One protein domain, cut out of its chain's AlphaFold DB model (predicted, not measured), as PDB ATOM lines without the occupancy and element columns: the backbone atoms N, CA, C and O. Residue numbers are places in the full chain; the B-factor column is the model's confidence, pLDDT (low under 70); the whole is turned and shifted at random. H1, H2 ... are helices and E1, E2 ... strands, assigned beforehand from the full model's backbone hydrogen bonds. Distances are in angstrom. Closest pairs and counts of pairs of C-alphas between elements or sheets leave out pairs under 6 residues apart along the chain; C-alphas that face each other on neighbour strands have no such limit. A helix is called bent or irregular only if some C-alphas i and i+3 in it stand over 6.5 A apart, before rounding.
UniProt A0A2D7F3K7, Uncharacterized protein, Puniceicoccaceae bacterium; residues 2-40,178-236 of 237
ATOM      1  N   ILE A   2     162.113 216.670 182.111       82.94
ATOM      2  CA  ILE A   2     161.549 217.243 180.866       82.94
ATOM      3  C   ILE A   2     160.532 218.350 181.172       82.94
ATOM      4  O   ILE A   2     160.623 219.434 180.612       82.94
ATOM      5  N   GLU A   3     159.620 218.135 182.122       84.50
ATOM      6  CA  GLU A   3     158.678 219.176 182.560       84.50
ATOM      7  C   GLU A   3     159.391 220.416 183.121       84.50
ATOM      8  O   GLU A   3     158.976 221.543 182.862       84.50
ATOM      9  N   ASP A   4     160.495 220.224 183.852       86.31
ATOM     10  CA  ASP A   4     161.297 221.325 184.393       86.31
ATOM     11  C   ASP A   4     161.934 222.139 183.254       86.31
ATOM     12  O   ASP A   4     161.815 223.362 183.247       86.31
ATOM     13  N   PHE A   5     162.508 221.468 182.250       88.19
ATOM     14  CA  PHE A   5     163.032 222.081 181.023       88.19
ATOM     15  C   PHE A   5     161.958 222.839 180.229       88.19
ATOM     16  O   PHE A   5     162.134 224.007 179.872       88.19
ATOM     17  N   LEU A   6     160.798 222.218 180.006       85.50
ATOM     18  CA  LEU A   6     159.686 222.860 179.305       85.50
ATOM     19  C   LEU A   6     159.199 224.105 180.064       85.50
ATOM     20  O   LEU A   6     158.963 225.136 179.439       85.50
ATOM     21  N   SER A   7     159.166 224.046 181.400       87.94
ATOM     22  CA  SER A   7     158.774 225.149 182.293       87.94
ATOM     23  C   SER A   7     159.845 226.222 182.555       87.94
ATOM     24  O   SER A   7     159.656 227.034 183.455       87.94
ATOM     25  N   ASP A   8     160.959 226.237 181.809       87.88
ATOM     26  CA  ASP A   8     162.063 227.205 181.982       87.88
ATOM     27  C   ASP A   8     162.793 227.127 183.334       87.88
ATOM     28  O   ASP A   8     163.472 228.064 183.752       87.88
ATOM     29  N   ARG A   9     162.703 225.987 184.029       90.81
ATOM     30  CA  ARG A   9     163.491 225.722 185.245       90.81
ATOM     31  C   ARG A   9     164.863 225.120 184.948       90.81
ATOM     32  O   ARG A   9     165.730 225.155 185.814       90.81
ATOM     33  N   LEU A  10     165.050 224.565 183.751       92.19
ATOM     34  CA  LEU A  10     166.329 224.065 183.247       92.19
ATOM     35  C   LEU A  10     166.591 224.661 181.864       92.19
ATOM     36  O   LEU A  10     165.699 224.665 181.019       92.19
ATOM     37  N   ASP A  11     167.823 225.110 181.632       93.25
ATOM     38  CA  ASP A  11     168.255 225.685 180.350       93.25
ATOM     39  C   ASP A  11     168.634 224.616 179.312       93.25
ATOM     40  O   ASP A  11     168.484 224.806 178.106       93.25
ATOM     41  N   ILE A  12     169.157 223.488 179.794       94.31
ATOM     42  CA  ILE A  12     169.719 222.395 179.000       94.31
ATOM     43  C   ILE A  12     169.502 221.073 179.737       94.31
ATOM     44  O   ILE A  12     169.494 221.029 180.970       94.31
ATOM     45  N   CYS A  13     169.314 219.990 178.991       94.00
ATOM     46  CA  CYS A  13     169.184 218.632 179.514       94.00
ATOM     47  C   CYS A  13     169.985 217.651 178.659       94.00
ATOM     48  O   CYS A  13     170.154 217.866 177.463       94.00
ATOM     49  N   VAL A  14     170.425 216.547 179.263       93.62
ATOM     50  CA  VAL A  14     170.879 215.362 178.527       93.62
ATOM     51  C   VAL A  14     169.836 214.276 178.739       93.62
ATOM     52  O   VAL A  14     169.571 213.891 179.877       93.62
ATOM     53  N   LEU A  15     169.205 213.828 177.658       92.69
ATOM     54  CA  LEU A  15     168.092 212.884 177.696       92.69
ATOM     55  C   LEU A  15     168.466 211.599 176.968       92.69
ATOM     56  O   LEU A  15     168.977 211.655 175.853       92.69
ATOM     57  N   ALA A  16     168.166 210.458 177.580       91.62
ATOM     58  CA  ALA A  16     168.192 209.173 176.898       91.62
ATOM     59  C   ALA A  16     166.861 208.975 176.164       91.62
ATOM     60  O   ALA A  16     165.809 209.017 176.805       91.62
ATOM     61  N   LEU A  17     166.897 208.784 174.847       88.56
ATOM     62  CA  LEU A  17     165.697 208.680 174.012       88.56
ATOM     63  C   LEU A  17     165.754 207.368 173.215       88.56
ATOM     64  O   LEU A  17     166.478 207.312 172.231       88.56
ATOM     65  N   PRO A  18     165.049 206.297 173.613       83.62
ATOM     66  CA  PRO A  18     165.052 205.044 172.860       83.62
ATOM     67  C   PRO A  18     164.626 205.244 171.401       83.62
ATOM     68  O   PRO A  18     163.767 206.073 171.098       83.62
ATOM     69  N   GLU A  19     165.181 204.468 170.477       76.38
ATOM     70  CA  GLU A  19     164.709 204.521 169.094       76.38
ATOM     71  C   GLU A  19     163.237 204.124 168.973       76.38
ATOM     72  O   GLU A  19     162.739 203.274 169.711       76.38
ATOM     73  N   GLY A  20     162.530 204.768 168.042       70.00
ATOM     74  CA  GLY A  20     161.101 204.540 167.826       70.00
ATOM     75  C   GLY A  20     160.195 205.086 168.934       70.00
ATOM     76  O   GLY A  20     158.986 204.879 168.869       70.00
ATOM     77  N   SER A  21     160.741 205.781 169.937       70.88
ATOM     78  CA  SER A  21     159.929 206.500 170.916       70.88
ATOM     79  C   SER A  21     159.604 207.912 170.428       70.88
ATOM     80  O   SER A  21     160.490 208.709 170.118       70.88
ATOM     81  N   ASP A  22     158.309 208.218 170.362       67.06
ATOM     82  CA  ASP A  22     157.824 209.556 170.052       67.06
ATOM     83  C   ASP A  22     157.923 210.436 171.299       67.06
ATOM     84  O   ASP A  22     157.350 210.136 172.353       67.06
ATOM     85  N   PHE A  23     158.583 211.582 171.156       74.25
ATOM     86  CA  PHE A  23     158.564 212.644 172.154       74.25
ATOM     87  C   PHE A  23     157.999 213.919 171.527       74.25
ATOM     88  O   PHE A  23     158.763 214.859 171.305       74.25
ATOM     89  N   PRO A  24     156.667 214.014 171.315       75.75
ATOM     90  CA  PRO A  24     156.052 215.153 170.627       75.75
ATOM     91  C   PRO A  24     156.384 216.505 171.269       75.75
ATOM     92  O   PRO A  24     156.453 217.530 170.603       75.75
ATOM     93  N   LEU A  25     156.623 216.510 172.584       74.69
ATOM     94  CA  LEU A  25     157.023 217.696 173.346       74.69
ATOM     95  C   LEU A  25     158.428 218.213 172.991       74.69
ATOM     96  O   LEU A  25     158.754 219.343 173.339       74.69
ATOM     97  N   LEU A  26     159.261 217.389 172.355       81.06
ATOM     98  CA  LEU A  26     160.607 217.711 171.877       81.06
ATOM     99  C   LEU A  26     160.664 217.866 170.347       81.06
ATOM    100  O   LEU A  26     161.760 217.995 169.800       81.06
ATOM    101  N   ASP A  27     159.517 217.829 169.662       80.25
ATOM    102  CA  ASP A  27     159.394 217.994 168.205       80.25
ATOM    103  C   ASP A  27     158.963 219.420 167.807       80.25
ATOM    104  O   ASP A  27     158.548 219.675 166.678       80.25
ATOM    105  N   ASP A  28     159.080 220.364 168.745       85.38
ATOM    106  CA  ASP A  28     158.931 221.803 168.517       85.38
ATOM    107  C   ASP A  28     160.174 222.347 167.785       85.38
ATOM    108  O   ASP A  28     161.309 222.032 168.150       85.38
ATOM    109  N   ASP A  29     159.974 223.197 166.775       84.00
ATOM    110  CA  ASP A  29     161.041 223.814 165.975       84.00
ATOM    111  C   ASP A  29     161.964 224.733 166.797       84.00
ATOM    112  O   ASP A  29     163.074 225.068 166.380       84.00
ATOM    113  N   LYS A  30     161.538 225.104 168.006       90.12
ATOM    114  CA  LYS A  30     162.318 225.871 168.981       90.12
ATOM    115  C   LYS A  30     163.126 224.987 169.919       90.12
ATOM    116  O   LYS A  30     163.769 225.531 170.819       90.12
ATOM    117  N   ILE A  31     163.096 223.666 169.774       92.38
ATOM    118  CA  ILE A  31     163.905 222.739 170.565       92.38
ATOM    119  C   ILE A  31     164.989 222.151 169.670       92.38
ATOM    120  O   ILE A  31     164.723 221.535 168.643       92.38
ATOM    121  N   VAL A  32     166.237 222.315 170.094       91.94
ATOM    122  CA  VAL A  32     167.390 221.727 169.419       91.94
ATOM    123  C   VAL A  32     167.756 220.426 170.119       91.94
ATOM    124  O   VAL A  32     167.875 220.388 171.347       91.94
ATOM    125  N   LYS A  33     167.951 219.367 169.329       92.19
ATOM    126  CA  LYS A  33     168.398 218.042 169.772       92.19
ATOM    127  C   LYS A  33     169.729 217.726 169.101       92.19
ATOM    128  O   LYS A  33     169.784 217.582 167.883       92.19
ATOM    129  N   ILE A  34     170.789 217.602 169.888       94.12
ATOM    130  CA  ILE A  34     172.124 217.249 169.398       94.12
ATOM    131  C   ILE A  34     172.471 215.864 169.942       94.12
ATOM    132  O   ILE A  34     172.415 215.685 171.159       94.12
ATOM    133  N   PRO A  35     172.817 214.878 169.097       94.00
ATOM    134  CA  PRO A  35     173.280 213.592 169.600       94.00
ATOM    135  C   PRO A  35     174.547 213.797 170.448       94.00
ATOM    136  O   PRO A  35     175.367 214.665 170.159       94.00
ATOM    137  N   PHE A  36     174.691 213.039 171.529       96.31
ATOM    138  CA  PHE A  36     175.778 213.210 172.498       96.31
ATOM    139  C   PHE A  36     176.643 211.958 172.624       96.31
ATOM    140  O   PHE A  36     177.868 212.044 172.693       96.31
ATOM    141  N   GLY A  37     176.005 210.793 172.596       96.44
ATOM    142  CA  GLY A  37     176.662 209.499 172.686       96.44
ATOM    143  C   GLY A  37     175.639 208.394 172.900       96.44
ATOM    144  O   GLY A  37     174.430 208.634 172.846       96.44
ATOM    145  N   TYR A  38     176.126 207.190 173.164       96.44
ATOM    146  CA  TYR A  38     175.300 205.996 173.273       96.44
ATOM    147  C   TYR A  38     175.690 205.177 174.500       96.44
ATOM    148  O   TYR A  38     176.869 205.040 174.819       96.44
ATOM    149  N   LYS A  39     174.701 204.574 175.156       95.62
ATOM    150  CA  LYS A  39     174.920 203.322 175.890       95.62
ATOM    151  C   LYS A  39     174.666 202.167 174.938       95.62
ATOM    152  O   LYS A  39     173.826 202.280 174.051       95.62
ATOM    153  N   SER A  40     175.377 201.070 175.132       96.00
ATOM    154  CA  SER A  40     175.193 199.850 174.355       96.00
ATOM    155  C   SER A  40     175.134 198.653 175.293       96.00
ATOM    156  O   SER A  40     175.376 198.768 176.498       96.00
ATOM    157  N   ARG A 178     171.387 199.696 171.261       95.19
ATOM    158  CA  ARG A 178     171.872 201.015 171.683       95.19
ATOM    159  C   ARG A 178     170.786 201.863 172.334       95.19
ATOM    160  O   ARG A 178     169.610 201.764 172.001       95.19
ATOM    161  N   LEU A 179     171.202 202.744 173.237       95.12
ATOM    162  CA  LEU A 179     170.387 203.815 173.799       95.12
ATOM    163  C   LEU A 179     171.075 205.153 173.512       95.12
ATOM    164  O   LEU A 179     172.113 205.433 174.122       95.12
ATOM    165  N   PRO A 180     170.532 205.979 172.604       94.81
ATOM    166  CA  PRO A 180     171.120 207.268 172.294       94.81
ATOM    167  C   PRO A 180     170.787 208.311 173.362       94.81
ATOM    168  O   PRO A 180     169.684 208.369 173.912       94.81
ATOM    169  N   PHE A 181     171.769 209.166 173.625       95.44
ATOM    170  CA  PHE A 181     171.664 210.325 174.496       95.44
ATOM    171  C   PHE A 181     171.738 211.590 173.655       95.44
ATOM    172  O   PHE A 181     172.581 211.705 172.764       95.44
ATOM    173  N   TYR A 182     170.885 212.558 173.970       94.94
ATOM    174  CA  TYR A 182     170.806 213.835 173.277       94.94
ATOM    175  C   TYR A 182     170.988 214.987 174.253       94.94
ATOM    176  O   TYR A 182     170.356 215.015 175.308       94.94
ATOM    177  N   ILE A 183     171.803 215.965 173.869       95.62
ATOM    178  CA  ILE A 183     171.777 217.299 174.456       95.62
ATOM    179  C   ILE A 183     170.557 218.019 173.889       95.62
ATOM    180  O   ILE A 183     170.400 218.130 172.672       95.62
ATOM    181  N   VAL A 184     169.701 218.510 174.774       94.75
ATOM    182  CA  VAL A 184     168.453 219.183 174.425       94.75
ATOM    183  C   VAL A 184     168.418 220.559 175.065       94.75
ATOM    184  O   VAL A 184     168.625 220.691 176.274       94.75
ATOM    185  N   TYR A 185     168.160 221.580 174.255       94.75
ATOM    186  CA  TYR A 185     168.053 222.964 174.707       94.75
ATOM    187  C   TYR A 185     167.113 223.773 173.799       94.75
ATOM    188  O   TYR A 185     166.689 223.303 172.744       94.75
ATOM    189  N   LYS A 186     166.744 224.987 174.219       93.69
ATOM    190  CA  LYS A 186     165.857 225.864 173.437       93.69
ATOM    191  C   LYS A 186     166.662 226.680 172.428       93.69
ATOM    192  O   LYS A 186     167.666 227.284 172.785       93.69
ATOM    193  N   LEU A 187     166.185 226.785 171.191       91.88
ATOM    194  CA  LEU A 187     166.848 227.484 170.085       91.88
ATOM    195  C   LEU A 187     167.223 228.930 170.444       91.88
ATOM    196  O   LEU A 187     168.318 229.385 170.116       91.88
ATOM    197  N   ARG A 188     166.362 229.629 171.198       92.06
ATOM    198  CA  ARG A 188     166.618 230.998 171.689       92.06
ATOM    199  C   ARG A 188     167.856 231.122 172.587       92.06
ATOM    200  O   ARG A 188     168.393 232.212 172.731       92.06
ATOM    201  N   ASP A 189     168.293 230.021 173.194       93.69
ATOM    202  CA  ASP A 189     169.434 229.956 174.105       93.69
ATOM    203  C   ASP A 189     170.731 229.513 173.402       93.69
ATOM    204  O   ASP A 189     171.770 229.415 174.055       93.69
ATOM    205  N   SER A 190     170.712 229.296 172.076       91.75
ATOM    206  CA  SER A 190     171.865 228.819 171.286       91.75
ATOM    207  C   SER A 190     173.134 229.640 171.504       91.75
ATOM    208  O   SER A 190     174.190 229.074 171.777       91.75
ATOM    209  N   VAL A 191     173.034 230.973 171.446       92.25
ATOM    210  CA  VAL A 191     174.183 231.878 171.642       92.25
ATOM    211  C   VAL A 191     174.776 231.709 173.037       92.25
ATOM    212  O   VAL A 191     175.984 231.546 173.197       92.25
ATOM    213  N   ARG A 192     173.914 231.692 174.057       94.31
ATOM    214  CA  ARG A 192     174.318 231.594 175.461       94.31
ATOM    215  C   ARG A 192     174.933 230.232 175.793       94.31
ATOM    216  O   ARG A 192     175.890 230.175 176.561       94.31
ATOM    217  N   LEU A 193     174.381 229.147 175.248       95.69
ATOM    218  CA  LEU A 193     174.775 227.771 175.575       95.69
ATOM    219  C   LEU A 193     175.886 227.213 174.679       95.69
ATOM    220  O   LEU A 193     176.498 226.211 175.047       95.69
ATOM    221  N   SER A 194     176.197 227.855 173.552       94.12
ATOM    222  CA  SER A 194     177.230 227.405 172.607       94.12
ATOM    223  C   SER A 194     178.581 227.034 173.248       94.12
ATOM    224  O   SER A 194     179.092 225.953 172.934       94.12
ATOM    225  N   PRO A 195     179.150 227.807 174.203       95.06
ATOM    226  CA  PRO A 195     180.408 227.424 174.853       95.06
ATOM    227  C   PRO A 195     180.316 226.105 175.634       95.06
ATOM    228  O   PRO A 195     181.244 225.292 175.619       95.06
ATOM    229  N   LEU A 196     179.180 225.872 176.300       96.81
ATOM    230  CA  LEU A 196     178.921 224.636 177.034       96.81
ATOM    231  C   LEU A 196     178.728 223.464 176.069       96.81
ATOM    232  O   LEU A 196     179.361 222.430 176.249       96.81
ATOM    233  N   ILE A 197     177.914 223.635 175.024       96.69
ATOM    234  CA  ILE A 197     177.681 222.596 174.010       96.69
ATOM    235  C   ILE A 197     178.998 222.210 173.323       96.69
ATOM    236  O   ILE A 197     179.305 221.028 173.201       96.69
ATOM    237  N   SER A 198     179.826 223.191 172.955       95.75
ATOM    238  CA  SER A 198     181.146 222.947 172.355       95.75
ATOM    239  C   SER A 198     182.073 222.173 173.297       95.75
ATOM    240  O   SER A 198     182.819 221.302 172.858       95.75
ATOM    241  N   THR A 199     182.003 222.454 174.603       97.31
ATOM    242  CA  THR A 199     182.757 221.711 175.618       97.31
ATOM    243  C   THR A 199     182.243 220.277 175.737       97.31
ATOM    244  O   THR A 199     183.046 219.349 175.763       97.31
ATOM    245  N   LEU A 200     180.923 220.069 175.752       97.44
ATOM    246  CA  LEU A 200     180.320 218.733 175.790       97.44
ATOM    247  C   LEU A 200     180.711 217.889 174.565       97.44
ATOM    248  O   LEU A 200     180.948 216.698 174.700       97.44
ATOM    249  N   LEU A 201     180.846 218.496 173.385       97.38
ATOM    250  CA  LEU A 201     181.254 217.801 172.157       97.38
ATOM    251  C   LEU A 201     182.783 217.675 171.983       97.38
ATOM    252  O   LEU A 201     183.248 217.163 170.962       97.38
ATOM    253  N   SER A 202     183.577 218.137 172.950       97.62
ATOM    254  CA  SER A 202     185.041 218.149 172.858       97.62
ATOM    255  C   SER A 202     185.676 216.762 173.025       97.62
ATOM    256  O   SER A 202     185.070 215.847 173.583       97.62
ATOM    257  N   ASP A 203     186.927 216.613 172.571       98.00
ATOM    258  CA  ASP A 203     187.703 215.374 172.740       98.00
ATOM    259  C   ASP A 203     187.845 214.955 174.221       98.00
ATOM    260  O   ASP A 203     187.538 213.804 174.520       98.00
ATOM    261  N   PRO A 204     188.158 215.853 175.181       98.31
ATOM    262  CA  PRO A 204     188.205 215.480 176.597       98.31
ATOM    263  C   PRO A 204     186.901 214.890 177.147       98.31
ATOM    264  O   PRO A 204     186.941 213.995 177.987       98.31
ATOM    265  N   VAL A 205     185.737 215.383 176.708       98.12
ATOM    266  CA  VAL A 205     184.449 214.827 177.154       98.12
ATOM    267  C   VAL A 205     184.167 213.496 176.466       98.12
ATOM    268  O   VAL A 205     183.662 212.585 177.120       98.12
ATOM    269  N   ALA A 206     184.543 213.343 175.195       97.88
ATOM    270  CA  ALA A 206     184.457 212.061 174.503       97.88
ATOM    271  C   ALA A 206     185.294 210.974 175.201       97.88
ATOM    272  O   ALA A 206     184.789 209.874 175.404       97.88
ATOM    273  N   ASP A 207     186.505 211.306 175.657       97.19
ATOM    274  CA  ASP A 207     187.352 210.386 176.427       97.19
ATOM    275  C   ASP A 207     186.716 210.028 177.781       97.19
ATOM    276  O   ASP A 207     186.794 208.888 178.234       97.19
ATOM    277  N   ILE A 208     186.056 210.983 178.453       97.19
ATOM    278  CA  ILE A 208     185.326 210.700 179.701       97.19
ATOM    279  C   ILE A 208     184.173 209.724 179.443       97.19
ATOM    280  O   ILE A 208     183.968 208.821 180.251       97.19
ATOM    281  N   LEU A 209     183.425 209.896 178.350       95.69
ATOM    282  CA  LEU A 209     182.342 208.983 177.982       95.69
ATOM    283  C   LEU A 209     182.875 207.561 177.759       95.69
ATOM    284  O   LEU A 209     182.375 206.631 178.393       95.69
ATOM    285  N   ASP A 210     183.921 207.423 176.946       93.62
ATOM    286  CA  ASP A 210     184.542 206.132 176.617       93.62
ATOM    287  C   ASP A 210     185.011 205.381 177.875       93.62
ATOM    288  O   ASP A 210     184.654 204.226 178.104       93.62
ATOM    289  N   ASN A 211     185.677 206.093 178.790       93.06
ATOM    290  CA  ASN A 211     186.148 205.543 180.066       93.06
ATOM    291  C   ASN A 211     185.029 205.209 181.080       93.06
ATOM    292  O   ASN A 211     185.326 204.716 182.167       93.06
ATOM    293  N   ASN A 212     183.762 205.520 180.785       91.25
ATOM    294  CA  ASN A 212     182.607 205.268 181.662       91.25
ATOM    295  C   ASN A 212     181.514 204.437 180.956       91.25
ATOM    296  O   ASN A 212     180.309 204.592 181.214       91.25
ATOM    297  N   ASP A 213     181.937 203.549 180.053       90.44
ATOM    298  CA  ASP A 213     181.085 202.616 179.309       90.44
ATOM    299  C   ASP A 213     180.033 203.309 178.428       90.44
ATOM    300  O   ASP A 213     178.926 202.796 178.248       90.44
ATOM    301  N   PHE A 214     180.322 204.514 177.940       94.25
ATOM    302  CA  PHE A 214     179.545 205.172 176.893       94.25
ATOM    303  C   PHE A 214     180.345 205.183 175.599       94.25
ATOM    304  O   PHE A 214     181.554 205.350 175.602       94.25
ATOM    305  N   PHE A 215     179.649 205.118 174.476       96.06
ATOM    306  CA  PHE A 215     180.244 205.338 173.170       96.06
ATOM    307  C   PHE A 215     180.052 206.809 172.802       96.06
ATOM    308  O   PHE A 215     178.902 207.250 172.661       96.06
ATOM    309  N   PRO A 216     181.127 207.604 172.666       97.31
ATOM    310  CA  PRO A 216     180.998 208.974 172.196       97.31
ATOM    311  C   PRO A 216     180.570 208.990 170.725       97.31
ATOM    312  O   PRO A 216     180.621 207.984 170.020       97.31
ATOM    313  N   LEU A 217     180.175 210.159 170.226       97.56
ATOM    314  CA  LEU A 217     179.998 210.328 168.786       97.56
ATOM    315  C   LEU A 217     181.327 210.209 168.025       97.56
ATOM    316  O   LEU A 217     182.367 210.638 168.551       97.56
ATOM    317  N   PRO A 218     181.292 209.750 166.754       97.69
ATOM    318  CA  PRO A 218     182.471 209.771 165.901       97.69
ATOM    319  C   PRO A 218     183.076 211.177 165.862       97.69
ATOM    320  O   PRO A 218     182.353 212.171 165.740       97.69
ATOM    321  N   LYS A 219     184.408 211.272 165.939       97.50
ATOM    322  CA  LYS A 219     185.121 212.557 166.034       97.50
ATOM    323  C   LYS A 219     184.713 213.546 164.938       97.50
ATOM    324  O   LYS A 219     184.371 214.683 165.239       97.50
ATOM    325  N   VAL A 220     184.647 213.072 163.695       97.38
ATOM    326  CA  VAL A 220     184.249 213.885 162.533       97.38
ATOM    327  C   VAL A 220     182.832 214.452 162.692       97.38
ATOM    328  O   VAL A 220     182.572 215.583 162.288       97.38
ATOM    329  N   ILE A 221     181.915 213.703 163.312       97.56
ATOM    330  CA  ILE A 221     180.551 214.175 163.580       97.56
ATOM    331  C   ILE A 221     180.559 215.260 164.657       97.56
ATOM    332  O   ILE A 221     179.909 216.286 164.478       97.56
ATOM    333  N   ARG A 222     181.314 215.077 165.748       97.50
ATOM    334  CA  ARG A 222     181.439 216.095 166.806       97.50
ATOM    335  C   ARG A 222     182.022 217.400 166.272       97.50
ATOM    336  O   ARG A 222     181.462 218.462 166.522       97.50
ATOM    337  N   GLU A 223     183.104 217.317 165.502       96.94
ATOM    338  CA  GLU A 223     183.744 218.478 164.873       96.94
ATOM    339  C   GLU A 223     182.787 219.197 163.920       96.94
ATOM    340  O   GLU A 223     182.662 220.420 163.981       96.94
ATOM    341  N   LYS A 224     182.051 218.442 163.094       96.75
ATOM    342  CA  LYS A 224     181.022 219.003 162.216       96.75
ATOM    343  C   LYS A 224     179.939 219.735 163.013       96.75
ATOM    344  O   LYS A 224     179.630 220.872 162.686       96.75
ATOM    345  N   LEU A 225     179.402 219.123 164.070       95.56
ATOM    346  CA  LEU A 225     178.369 219.738 164.910       95.56
ATOM    347  C   LEU A 225     178.846 221.051 165.541       95.56
ATOM    348  O   LEU A 225     178.095 222.022 165.574       95.56
ATOM    349  N   ILE A 226     180.097 221.107 166.006       93.88
ATOM    350  CA  ILE A 226     180.689 222.336 166.553       93.88
ATOM    351  C   ILE A 226     180.758 223.431 165.477       93.88
ATOM    352  O   ILE A 226     180.403 224.576 165.754       93.88
ATOM    353  N   ILE A 227     181.179 223.090 164.256       94.38
ATOM    354  CA  ILE A 227     181.235 224.034 163.129       94.38
ATOM    355  C   ILE A 227     179.830 224.516 162.752       94.38
ATOM    356  O   ILE A 227     179.623 225.719 162.607       94.38
ATOM    357  N   ASP A 228     178.860 223.608 162.643       91.94
ATOM    358  CA  ASP A 228     177.472 223.934 162.297       91.94
ATOM    359  C   ASP A 228     176.866 224.915 163.322       91.94
ATOM    360  O   ASP A 228     176.213 225.889 162.944       91.94
ATOM    361  N   ILE A 229     177.149 224.727 164.619       88.69
ATOM    362  CA  ILE A 229     176.750 225.669 165.677       88.69
ATOM    363  C   ILE A 229     177.406 227.037 165.463       88.69
ATOM    364  O   ILE A 229     176.732 228.057 165.565       88.69
ATOM    365  N   GLN A 230     178.705 227.090 165.169       89.12
ATOM    366  CA  GLN A 230     179.409 228.359 164.954       89.12
ATOM    367  C   GLN A 230     178.864 229.131 163.749       89.12
ATOM    368  O   GLN A 230     178.694 230.346 163.837       89.12
ATOM    369  N   LEU A 231     178.556 228.435 162.652       89.88
ATOM    370  CA  LEU A 231     177.951 229.037 161.464       89.88
ATOM    371  C   LEU A 231     176.556 229.588 161.767       89.88
ATOM    372  O   LEU A 231     176.274 230.738 161.441       89.88
ATOM    373  N   TYR A 232     175.719 228.820 162.472       86.56
ATOM    374  CA  TYR A 232     174.402 229.289 162.903       86.56
ATOM    375  C   TYR A 232     174.496 230.582 163.726       86.56
ATOM    376  O   TYR A 232     173.706 231.500 163.528       86.56
ATOM    377  N   LEU A 233     175.474 230.681 164.629       86.31
ATOM    378  CA  LEU A 233     175.667 231.886 165.436       86.31
ATOM    379  C   LEU A 233     176.072 233.090 164.585       86.31
ATOM    380  O   LEU A 233     175.524 234.162 164.786       86.31
ATOM    381  N   GLN A 234     176.960 232.910 163.604       88.19
ATOM    382  CA  GLN A 234     177.369 233.987 162.693       88.19
ATOM    383  C   GLN A 234     176.218 234.507 161.822       88.19
ATOM    384  O   GLN A 234     176.178 235.691 161.503       88.19
ATOM    385  N   GLU A 235     175.292 233.637 161.418       87.94
ATOM    386  CA  GLU A 235     174.134 234.015 160.599       87.94
ATOM    387  C   GLU A 235     173.020 234.715 161.399       87.94
ATOM    388  O   GLU A 235     172.133 235.322 160.799       87.94
ATOM    389  N   ASN A 236     173.044 234.616 162.734       78.38
ATOM    390  CA  ASN A 236     171.980 235.086 163.629       78.38
ATOM    391  C   ASN A 236     172.471 236.092 164.699       78.38
ATOM    392  O   ASN A 236     171.738 236.360 165.658       78.38
TER     393      ASN A 236
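Overview. This is residues 2 to 40 and 178 to 236 of the 237 residues of an uncharacterized protein of Puniceicoccaceae bacterium (UniProt A0A2D7F3K7). A small, twisted sheet of three strands, E1, E3 and E2, has the helix H2 over one face and the short helix H1 over the opposite face, while H3 packs on the edge strand E2. The longest helix, H4, runs beside H2 and only grazes the sheet, and a long loop, residues 17 to 30, leads from one edge strand to the other. The printed part has 98 residues, with four named helices and three named strands in the order H1 E1 E2 E3 H2 H3 H4. The sheet's order is E1 - E3 - E2, all antiparallel, and the class is mixed, helices and strands. The whole is compact, with a radius of gyration of the C-alphas of 13.5 A and spans of 33 by 32 by 22 A.

Along the chain. In the sheet, E1 is residues 12 to 16, 13.5 A long; E3, residues 178 to 186, is 25.6 A; E2, residues 31 to 40, is 25.8 A and bends by 53 degrees at residue 36. H2 is residues 187 to 200, 17.0 A, and is irregular: C-alphas 188 and 191 are 7.6 A apart. H3 is residues 203 to 210, 10.5 A. H4 is residues 219 to 235, 24.7 A, and its C-alpha 235 is at (174.134, 234.015, 160.599). H1 is residues 2 to 6, 6.1 A, beginning at C-alpha 2 at (161.549, 217.243, 180.866).

Arrangement. E3 is the inner strand, antiparallel to E1 at 161 degrees, with N 13 and O 184 2.9 A apart, within hydrogen-bond range. It is antiparallel to E2 at 157 degrees, with N 34 and O 183 at 2.9 A. The sheet is only just strongly twisted, its C-alphas up to 4.4 A off the best plane. H2 and H3 on one face make two layers with it, helices on one face of a sheet. H2 lies over E3 at a height over the sheet of 8.4 A. H1 is on the opposite face from H2, at a height of 9.1 A. H2 and H4 touch, closest at the C-alphas of Ser 198 and Ile 226, 5.9 A, through residues 226 to 233 of H4 alone; they run opposite ways at a shallow tilt of 34 degrees, only just short of steep. Every O i to N i+4 pair is within hydrogen-bond range in H1, H3 and H4; in H2, 6 of 10 are.

Size, cuts and confidence. The C-alphas of Asp 213 and Glu 235, the two farthest apart, are 37.2 A apart. Residues 41 to 177 are cut out, and C-alphas 40 and 178 are 4.4 A apart across the cut. The link from E1 to E2 is long. The mean pLDDT of the printed part is 91.4; residue 22 alone is under 70.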